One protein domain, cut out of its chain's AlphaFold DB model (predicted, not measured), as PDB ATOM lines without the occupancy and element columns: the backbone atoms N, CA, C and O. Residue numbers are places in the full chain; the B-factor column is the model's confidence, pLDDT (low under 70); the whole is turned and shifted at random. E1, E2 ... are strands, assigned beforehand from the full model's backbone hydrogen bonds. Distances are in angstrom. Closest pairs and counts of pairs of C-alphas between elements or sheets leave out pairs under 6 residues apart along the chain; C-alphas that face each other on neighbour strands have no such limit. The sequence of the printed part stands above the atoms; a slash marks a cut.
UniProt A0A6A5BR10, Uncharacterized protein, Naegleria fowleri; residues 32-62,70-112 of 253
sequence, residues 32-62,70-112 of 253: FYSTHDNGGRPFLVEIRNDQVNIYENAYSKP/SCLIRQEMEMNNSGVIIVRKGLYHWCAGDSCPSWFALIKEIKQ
ATOM      1  N   PHE A  32     151.600 159.740 126.773       86.62
ATOM      2  CA  PHE A  32     151.502 160.778 125.750       86.62
ATOM      3  C   PHE A  32     152.005 162.101 126.316       86.62
ATOM      4  O   PHE A  32     151.621 162.481 127.418       86.62
ATOM      5  N   TYR A  33     152.831 162.789 125.540       87.06
ATOM      6  CA  TYR A  33     153.437 164.066 125.890       87.06
ATOM      7  C   TYR A  33     153.217 165.033 124.735       87.06
ATOM      8  O   TYR A  33     153.602 164.742 123.601       87.06
ATOM      9  N   SER A  34     152.591 166.167 125.014       82.62
ATOM     10  CA  SER A  34     152.429 167.240 124.037       82.62
ATOM     11  C   SER A  34     153.502 168.285 124.290       82.62
ATOM     12  O   SER A  34     153.590 168.806 125.399       82.62
ATOM     13  N   THR A  35     154.303 168.610 123.275       82.75
ATOM     14  CA  THR A  35     155.222 169.746 123.388       82.75
ATOM     15  C   THR A  35     154.421 171.039 123.441       82.75
ATOM     16  O   THR A  35     153.328 171.123 122.880       82.75
ATOM     17  N   HIS A  36     154.982 172.065 124.074       74.31
ATOM     18  CA  HIS A  36     154.291 173.340 124.226       74.31
ATOM     19  C   HIS A  36     153.964 174.004 122.879       74.31
ATOM     20  O   HIS A  36     154.723 173.896 121.909       74.31
ATOM     21  N   ASP A  37     152.852 174.737 122.843       68.12
ATOM     22  CA  ASP A  37     152.332 175.372 121.641       68.12
ATOM     23  C   ASP A  37     152.753 176.855 121.485       68.12
ATOM     24  O   ASP A  37     151.943 177.776 121.567       68.12
ATOM     25  N   ASN A  38     154.036 177.109 121.195       60.44
ATOM     26  CA  ASN A  38     154.582 178.460 120.947       60.44
ATOM     27  C   ASN A  38     154.243 179.022 119.549       60.44
ATOM     28  O   ASN A  38     155.133 179.423 118.791       60.44
ATOM     29  N   GLY A  39     152.966 179.036 119.165       61.34
ATOM     30  CA  GLY A  39     152.512 179.602 117.884       61.34
ATOM     31  C   GLY A  39     151.800 178.622 116.947       61.34
ATOM     32  O   GLY A  39     151.920 178.735 115.723       61.34
ATOM     33  N   GLY A  40     151.070 177.668 117.515       62.03
ATOM     34  CA  GLY A  40     150.054 176.814 116.897       62.03
ATOM     35  C   GLY A  40     150.445 175.353 116.603       62.03
ATOM     36  O   GLY A  40     149.592 174.598 116.132       62.03
ATOM     37  N   ARG A  41     151.702 174.930 116.778       69.50
ATOM     38  CA  ARG A  41     152.237 173.670 116.221       69.50
ATOM     39  C   ARG A  41     152.920 172.782 117.266       69.50
ATOM     40  O   ARG A  41     154.130 172.573 117.165       69.50
ATOM     41  N   PRO A  42     152.177 172.235 118.239       80.81
ATOM     42  CA  PRO A  42     152.730 171.252 119.154       80.81
ATOM     43  C   PRO A  42     153.013 169.935 118.412       80.81
ATOM     44  O   PRO A  42     152.281 169.545 117.494       80.81
ATOM     45  N   PHE A  43     154.059 169.226 118.827       85.31
ATOM     46  CA  PHE A  43     154.199 167.802 118.561       85.31
ATOM     47  C   PHE A  43     153.463 167.023 119.644       85.31
ATOM     48  O   PHE A  43     153.442 167.417 120.808       85.31
ATOM     49  N   LEU A  44     152.907 165.881 119.260       87.69
ATOM     50  CA  LEU A  44     152.463 164.860 120.197       87.69
ATOM     51  C   LEU A  44     153.473 163.720 120.133       87.69
ATOM     52  O   LEU A  44     153.811 163.248 119.047       87.69
ATOM     53  N   VAL A  45     153.962 163.270 121.278       89.06
ATOM     54  CA  VAL A  45     154.891 162.149 121.376       89.06
ATOM     55  C   VAL A  45     154.269 161.072 122.238       89.06
ATOM     56  O   VAL A  45     153.897 161.299 123.385       89.06
ATOM     57  N   GLU A  46     154.156 159.880 121.674       91.94
ATOM     58  CA  GLU A  46     153.721 158.695 122.397       91.94
ATOM     59  C   GLU A  46     154.942 157.836 122.711       91.94
ATOM     60  O   GLU A  46     155.634 157.363 121.804       91.94
ATOM     61  N   ILE A  47     155.182 157.614 123.998       90.31
ATOM     62  CA  ILE A  47     156.217 156.722 124.507       90.31
ATOM     63  C   ILE A  47     155.562 155.400 124.906       90.31
ATOM     64  O   ILE A  47     154.601 155.361 125.676       90.31
ATOM     65  N   ARG A  48     156.102 154.306 124.374       91.50
ATOM     66  CA  ARG A  48     155.773 152.917 124.705       91.50
ATOM     67  C   ARG A  48     157.045 152.204 125.167       91.50
ATOM     68  O   ARG A  48     158.145 152.716 124.976       91.50
ATOM     69  N   ASN A  49     156.896 151.000 125.716       85.81
ATOM     70  CA  ASN A  49     158.007 150.210 126.266       85.81
ATOM     71  C   ASN A  49     159.173 150.029 125.281       85.81
ATOM     72  O   ASN A  49     160.331 150.107 125.673       85.81
ATOM     73  N   ASP A  50     158.870 149.801 124.005       90.56
ATOM     74  CA  ASP A  50     159.836 149.476 122.957       90.56
ATOM     75  C   ASP A  50     159.778 150.440 121.764       90.56
ATOM     76  O   ASP A  50     160.453 150.215 120.758       90.56
ATOM     77  N   GLN A  51     158.981 151.508 121.844       93.81
ATOM     78  CA  GLN A  51     158.676 152.353 120.695       93.81
ATOM     79  C   GLN A  51     158.414 153.808 121.099       93.81
ATOM     80  O   GLN A  51     157.744 154.076 122.092       93.81
ATOM     81  N   VAL A  52     158.881 154.748 120.277       93.25
ATOM     82  CA  VAL A  52     158.498 156.162 120.337       93.25
ATOM     83  C   VAL A  52     157.860 156.564 119.013       93.25
ATOM     84  O   VAL A  52     158.421 156.320 117.943       93.25
ATOM     85  N   ASN A  53     156.689 157.192 119.091       91.88
ATOM     86  CA  ASN A  53     156.005 157.777 117.945       91.88
ATOM     87  C   ASN A  53     155.960 159.291 118.094       91.88
ATOM     88  O   ASN A  53     155.512 159.795 119.120       91.88
ATOM     89  N   ILE A  54     156.391 160.001 117.058       89.75
ATOM     90  CA  ILE A  54     156.349 161.459 116.988       89.75
ATOM     91  C   ILE A  54     155.297 161.836 115.957       89.75
ATOM     92  O   ILE A  54     155.355 161.397 114.801       89.75
ATOM     93  N   TYR A  55     154.351 162.661 116.378       88.38
ATOM     94  CA  TYR A  55     153.272 163.162 115.555       88.38
ATOM     95  C   TYR A  55     153.327 164.687 115.469       88.38
ATOM     96  O   TYR A  55     153.606 165.365 116.454       88.38
ATOM     97  N   GLU A  56     153.030 165.229 114.295       85.31
ATOM     98  CA  GLU A  56     152.936 166.667 114.042       85.31
ATOM     99  C   GLU A  56     151.466 167.087 113.952       85.31
ATOM    100  O   GLU A  56     150.666 166.371 113.347       85.31
ATOM    101  N   ASN A  57     151.101 168.247 114.507       81.06
ATOM    102  CA  ASN A  57     149.759 168.807 114.348       81.06
ATOM    103  C   ASN A  57     149.436 169.066 112.859       81.06
ATOM    104  O   ASN A  57     150.012 169.940 112.208       81.06
ATOM    105  N   ALA A  58     148.496 168.298 112.315       70.56
ATOM    106  CA  ALA A  58     147.960 168.445 110.977       70.56
ATOM    107  C   ALA A  58     146.698 169.312 111.045       70.56
ATOM    108  O   ALA A  58     145.626 168.850 111.435       70.56
ATOM    109  N   TYR A  59     146.801 170.572 110.617       64.31
ATOM    110  CA  TYR A  59     145.650 171.472 110.479       64.31
ATOM    111  C   TYR A  59     144.727 171.052 109.327       64.31
ATOM    112  O   TYR A  59     144.579 171.754 108.327       64.31
ATOM    113  N   SER A  60     144.077 169.904 109.431       55.28
ATOM    114  CA  SER A  60     142.900 169.611 108.628       55.28
ATOM    115  C   SER A  60     141.666 169.932 109.448       55.28
ATOM    116  O   SER A  60     141.497 169.404 110.547       55.28
ATOM    117  N   LYS A  61     140.772 170.758 108.898       53.28
ATOM    118  CA  LYS A  61     139.406 170.836 109.418       53.28
ATOM    119  C   LYS A  61     138.789 169.443 109.268       53.28
ATOM    120  O   LYS A  61     138.693 168.984 108.127       53.28
ATOM    121  N   PRO A  62     138.388 168.760 110.352       52.75
ATOM    122  CA  PRO A  62     137.688 167.499 110.203       52.75
ATOM    123  C   PRO A  62     136.420 167.722 109.379       52.75
ATOM    124  O   PRO A  62     135.686 168.688 109.598       52.75
ATOM    125  N   SER A  70     135.574 161.258 123.491       48.19
ATOM    126  CA  SER A  70     136.812 160.891 124.194       48.19
ATOM    127  C   SER A  70     137.472 159.561 123.791       48.19
ATOM    128  O   SER A  70     137.337 158.562 124.494       48.19
ATOM    129  N   CYS A  71     138.282 159.560 122.729       53.75
ATOM    130  CA  CYS A  71     139.445 158.669 122.652       53.75
ATOM    131  C   CYS A  71     140.507 159.178 121.666       53.75
ATOM    132  O   CYS A  71     140.196 159.812 120.659       53.75
ATOM    133  N   LEU A  72     141.773 158.874 121.970       60.28
ATOM    134  CA  LEU A  72     142.860 158.906 120.995       60.28
ATOM    135  C   LEU A  72     142.610 157.788 119.980       60.28
ATOM    136  O   LEU A  72     142.788 156.612 120.301       60.28
ATOM    137  N   ILE A  73     142.169 158.138 118.771       63.94
ATOM    138  CA  ILE A  73     141.915 157.149 117.714       63.94
ATOM    139  C   ILE A  73     143.071 157.167 116.730       63.94
ATOM    140  O   ILE A  73     143.359 158.196 116.119       63.94
ATOM    141  N   ARG A  74     143.701 156.004 116.545       70.38
ATOM    142  CA  ARG A  74     144.623 155.775 115.433       70.38
ATOM    143  C   ARG A  74     143.819 155.602 114.150       70.38
ATOM    144  O   ARG A  74     143.032 154.663 114.059       70.38
ATOM    145  N   GLN A  75     144.019 156.483 113.179       66.44
ATOM    146  CA  GLN A  75     143.333 156.429 111.883       66.44
ATOM    147  C   GLN A  75     144.304 156.666 110.731       66.44
ATOM    148  O   GLN A  75     145.376 157.240 110.920       66.44
ATOM    149  N   GLU A  76     143.922 156.215 109.541       72.25
ATOM    150  CA  GLU A  76     144.540 156.629 108.286       72.25
ATOM    151  C   GLU A  76     143.831 157.888 107.769       72.25
ATOM    152  O   GLU A  76     142.605 157.965 107.786       72.25
ATOM    153  N   MET A  77     144.597 158.892 107.350       63.00
ATOM    154  CA  MET A  77     144.103 160.202 106.937       63.00
ATOM    155  C   MET A  77     144.534 160.503 105.510       63.00
ATOM    156  O   MET A  77     145.729 160.522 105.229       63.00
ATOM    157  N   GLU A  78     143.575 160.835 104.650       65.00
ATOM    158  CA  GLU A  78     143.827 161.407 103.330       65.00
ATOM    159  C   GLU A  78     144.158 162.904 103.442       65.00
ATOM    160  O   GLU A  78     143.333 163.730 103.834       65.00
ATOM    161  N   MET A  79     145.381 163.271 103.079       64.25
ATOM    162  CA  MET A  79     145.838 164.651 102.968       64.25
ATOM    163  C   MET A  79     145.891 165.040 101.496       64.25
ATOM    164  O   MET A  79     146.548 164.360 100.715       64.25
ATOM    165  N   ASN A  80     145.269 166.155 101.120       63.44
ATOM    166  CA  ASN A  80     145.446 166.725  99.788       63.44
ATOM    167  C   ASN A  80     146.535 167.799  99.839       63.44
ATOM    168  O   ASN A  80     146.297 168.908 100.321       63.44
ATOM    169  N   ASN A  81     147.728 167.465  99.350       63.53
ATOM    170  CA  ASN A  81     148.805 168.430  99.179       63.53
ATOM    171  C   ASN A  81     149.040 168.645  97.682       63.53
ATOM    172  O   ASN A  81     149.524 167.753  96.989       63.53
ATOM    173  N   SER A  82     148.688 169.827  97.173       72.12
ATOM    174  CA  SER A  82     148.891 170.194  95.761       72.12
ATOM    175  C   SER A  82     148.200 169.259  94.748       72.12
ATOM    176  O   SER A  82     148.693 169.075  93.639       72.12
ATOM    177  N   GLY A  83     147.058 168.662  95.113       67.12
ATOM    178  CA  GLY A  83     146.308 167.731  94.260       67.12
ATOM    179  C   GLY A  83     146.716 166.262  94.403       67.12
ATOM    180  O   GLY A  83     146.094 165.408  93.775       67.12
ATOM    181  N   VAL A  84     147.714 165.952  95.235       65.81
ATOM    182  CA  VAL A  84     148.111 164.578  95.570       65.81
ATOM    183  C   VAL A  84     147.444 164.166  96.875       65.81
ATOM    184  O   VAL A  84     147.574 164.865  97.882       65.81
ATOM    185  N   ILE A  85     146.751 163.024  96.857       69.88
ATOM    186  CA  ILE A  85     146.190 162.395  98.054       69.88
ATOM    187  C   ILE A  85     147.283 161.546  98.707       69.88
ATOM    188  O   ILE A  85     147.816 160.627  98.090       69.88
ATOM    189  N   ILE A  86     147.620 161.859  99.954       66.81
ATOM    190  CA  ILE A  86     148.588 161.116 100.765       66.81
ATOM    191  C   ILE A  86     147.844 160.520 101.949       66.81
ATOM    192  O   ILE A  86     147.233 161.262 102.708       66.81
ATOM    193  N   VAL A  87     147.934 159.205 102.138       69.62
ATOM    194  CA  VAL A  87     147.365 158.536 103.312       69.62
ATOM    195  C   VAL A  87     148.418 158.455 104.420       69.62
ATOM    196  O   VAL A  87     149.495 157.899 104.207       69.62
ATOM    197  N   ARG A  88     148.136 159.012 105.604       69.25
ATOM    198  CA  ARG A  88     149.029 158.949 106.776       69.25
ATOM    199  C   ARG A  88     148.338 158.350 107.987       69.25
ATOM    200  O   ARG A  88     147.190 158.668 108.261       69.25
ATOM    201  N   LYS A  89     149.067 157.553 108.772       78.25
ATOM    202  CA  LYS A  89     148.631 157.201 110.129       78.25
ATOM    203  C   LYS A  89     148.632 158.464 110.988       78.25
ATOM    204  O   LYS A  89     149.578 159.244 110.923       78.25
ATOM    205  N   GLY A  90     147.613 158.654 111.809       77.56
ATOM    206  CA  GLY A  90     147.507 159.797 112.704       77.56
ATOM    207  C   GLY A  90     146.763 159.470 113.987       77.56
ATOM    208  O   GLY A  90     146.215 158.378 114.142       77.56
ATOM    209  N   LEU A  91     146.783 160.424 114.910       78.06
ATOM    210  CA  LEU A  91     146.027 160.419 116.148       78.06
ATOM    211  C   LEU A  91     145.015 161.552 116.121       78.06
ATOM    212  O   LEU A  91     145.356 162.710 115.890       78.06
ATOM    213  N   TYR A  92     143.771 161.200 116.396       74.50
ATOM    214  CA  TYR A  92     142.744 162.172 116.713       74.50
ATOM    215  C   TYR A  92     142.785 162.492 118.205       74.50
ATOM    216  O   TYR A  92     142.645 161.576 119.012       74.50
ATOM    217  N   HIS A  93     142.953 163.759 118.575       72.38
ATOM    218  CA  HIS A  93     142.916 164.197 119.964       72.38
ATOM    219  C   HIS A  93     141.776 165.195 120.176       72.38
ATOM    220  O   HIS A  93     141.713 166.247 119.537       72.38
ATOM    221  N   TRP A  94     140.872 164.859 121.095       69.19
ATOM    222  CA  TRP A  94     139.784 165.735 121.509       69.19
ATOM    223  C   TRP A  94     139.764 165.854 123.026       69.19
ATOM    224  O   TRP A  94     139.440 164.888 123.722       69.19
ATOM    225  N   CYS A  95     140.080 167.050 123.519       63.75
ATOM    226  CA  CYS A  95     139.841 167.420 124.903       63.75
ATOM    227  C   CYS A  95     138.440 168.015 125.050       63.75
ATOM    228  O   CYS A  95     137.990 168.840 124.250       63.75
ATOM    229  N   ALA A  96     137.728 167.586 126.090       56.41
ATOM    230  CA  ALA A  96     136.437 168.159 126.436       56.41
ATOM    231  C   ALA A  96     136.620 169.646 126.785       56.41
ATOM    232  O   ALA A  96     137.305 169.971 127.748       56.41
ATOM    233  N   GLY A  97     136.008 170.535 125.999       65.88
ATOM    234  CA  GLY A  97     136.156 171.989 126.136       65.88
ATOM    235  C   GLY A  97     136.865 172.654 124.956       65.88
ATOM    236  O   GLY A  97     136.651 173.845 124.730       65.88
ATOM    237  N   ASP A  98     137.606 171.895 124.143       64.69
ATOM    238  CA  ASP A  98     138.229 172.436 122.938       64.69
ATOM    239  C   ASP A  98     137.183 172.680 121.850       64.69
ATOM    240  O   ASP A  98     136.383 171.806 121.501       64.69
ATOM    241  N   SER A  99     137.206 173.885 121.278       63.41
ATOM    242  CA  SER A  99     136.322 174.273 120.170       63.41
ATOM    243  C   SER A  99     136.714 173.627 118.837       63.41
ATOM    244  O   SER A  99     135.891 173.549 117.923       63.41
ATOM    245  N   CYS A 100     137.952 173.140 118.735       64.38
ATOM    246  CA  CYS A 100     138.519 172.522 117.548       64.38
ATOM    247  C   CYS A 100     139.339 171.299 117.971       64.38
ATOM    248  O   CYS A 100     140.356 171.469 118.642       64.38
ATOM    249  N   PRO A 101     138.950 170.075 117.589       68.88
ATOM    250  CA  PRO A 101     139.795 168.922 117.844       68.88
ATOM    251  C   PRO A 101     141.088 169.002 117.032       68.88
ATOM    252  O   PRO A 101     141.087 169.479 115.891       68.88
ATOM    253  N   SER A 102     142.171 168.497 117.614       73.19
ATOM    254  CA  SER A 102     143.487 168.478 116.978       73.19
ATOM    255  C   SER A 102     143.745 167.115 116.348       73.19
ATOM    256  O   SER A 102     143.498 166.068 116.950       73.19
ATOM    257  N   TRP A 103     144.247 167.124 115.118       76.06
ATOM    258  CA  TRP A 103     144.691 165.922 114.422       76.06
ATOM    259  C   TRP A 103     146.205 165.926 114.372       76.06
ATOM    260  O   TRP A 103     146.806 166.925 114.000       76.06
ATOM    261  N   PHE A 104     146.828 164.804 114.702       81.00
ATOM    262  CA  PHE A 104     148.276 164.674 114.707       81.00
ATOM    263  C   PHE A 104     148.706 163.600 113.707       81.00
ATOM    264  O   PHE A 104     148.378 162.428 113.872       81.00
ATOM    265  N   ALA A 105     149.433 163.969 112.656       81.69
ATOM    266  CA  ALA A 105     149.951 163.025 111.669       81.69
ATOM    267  C   ALA A 105     151.258 162.400 112.167       81.69
ATOM    268  O   ALA A 105     152.162 163.114 112.587       81.69
ATOM    269  N   LEU A 106     151.385 161.073 112.095       83.56
ATOM    270  CA  LEU A 106     152.623 160.373 112.437       83.56
ATOM    271  C   LEU A 106     153.720 160.786 111.453       83.56
ATOM    272  O   LEU A 106     153.592 160.554 110.248       83.56
ATOM    273  N   ILE A 107     154.800 161.369 111.969       83.62
ATOM    274  CA  ILE A 107     155.964 161.774 111.168       83.62
ATOM    275  C   ILE A 107     157.167 160.864 111.398       83.62
ATOM    276  O   ILE A 107     158.008 160.720 110.511       83.62
ATOM    277  N   LYS A 108     157.250 160.215 112.566       88.62
ATOM    278  CA  LYS A 108     158.319 159.268 112.865       88.62
ATOM    279  C   LYS A 108     157.851 158.165 113.801       88.62
ATOM    280  O   LYS A 108     157.248 158.430 114.833       88.62
ATOM    281  N   GLU A 109     158.220 156.942 113.449       91.75
ATOM    282  CA  GLU A 109     158.197 155.768 114.318       91.75
ATOM    283  C   GLU A 109     159.650 155.348 114.599       91.75
ATOM    284  O   GLU A 109     160.473 155.316 113.679       91.75
ATOM    285  N   ILE A 110     159.974 155.083 115.866       92.00
ATOM    286  CA  ILE A 110     161.298 154.641 116.331       92.00
ATOM    287  C   ILE A 110     161.095 153.409 117.211       92.00
ATOM    288  O   ILE A 110     160.347 153.487 118.183       92.00
ATOM    289  N   LYS A 111     161.766 152.292 116.911       92.12
ATOM    290  CA  LYS A 111     161.668 151.043 117.686       92.12
ATOM    291  C   LYS A 111     163.000 150.662 118.316       92.12
ATOM    292  O   LYS A 111     164.029 150.673 117.643       92.12
ATOM    293  N   GLN A 112     162.979 150.240 119.579       90.12
ATOM    294  CA  GLN A 112     164.178 149.790 120.294       90.12
ATOM    295  C   GLN A 112     164.810 148.551 119.652       90.12
ATOM    296  O   GLN A 112     166.024 148.383 119.723       90.12
TER     297      GLN A 112
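AT A GLANCE: This is residues 32 to 62 and 70 to 112 of the 253 residues of an uncharacterized protein of Naegleria fowleri (UniProt A0A6A5BR10). One strongly twisted, antiparallel sheet makes two wings, E1 to E3 with the end of E6 in one, E4 and most of E5 in the other. Its order is E1 E2 E3 E6 E5 E4, with two meanders, antiparallel neighbours in a row: E1 E2 E3 and E4 E5 E6. The 74 printed residues, class all strand, are compact: radius of gyration of the C-alphas 12.7 A, spans 37 by 31 by 25 A.

HOW THE PARTS SIT: Look within hydrogen-bond range: edge strand E1, residues 32 to 34, forms a hairpin with E2, residues 43 to 47, at N 33 and O 45, 2.8 A. E2 and E3, residues 51 to 57, a hairpin, have N 44 and O 55, 2.9 A. E3 and E6, residues 102 to 111, have N 52 and O 110, 2.9 A. E6 and E5, residues 84 to 93, a hairpin, have N 91 and O 104, 2.8 A. E5 and edge strand E4, residues 73 to 81, a hairpin, have N 77 and O 88, 2.8 A.

IN THESE COORDINATES: Find C-alpha 32 at (151.502, 160.778, 125.750), beginning E1, 6.7 A; E2 runs 12.7 A, E3 19.8 A. E4, 22.8 A, bends at 76; E5, 24.9 A, at 89; E6, 25.2 A, at 107, ending at C-alpha 111 (161.668, 151.043, 117.686).

THE WHOLE: Residues 63 to 69 are cut out, C-alphas 62 and 70 being 15.5 A apart. Of the links printed whole, none is long. Mean pLDDT of the printed part is 74.5; 33 residues are under 70.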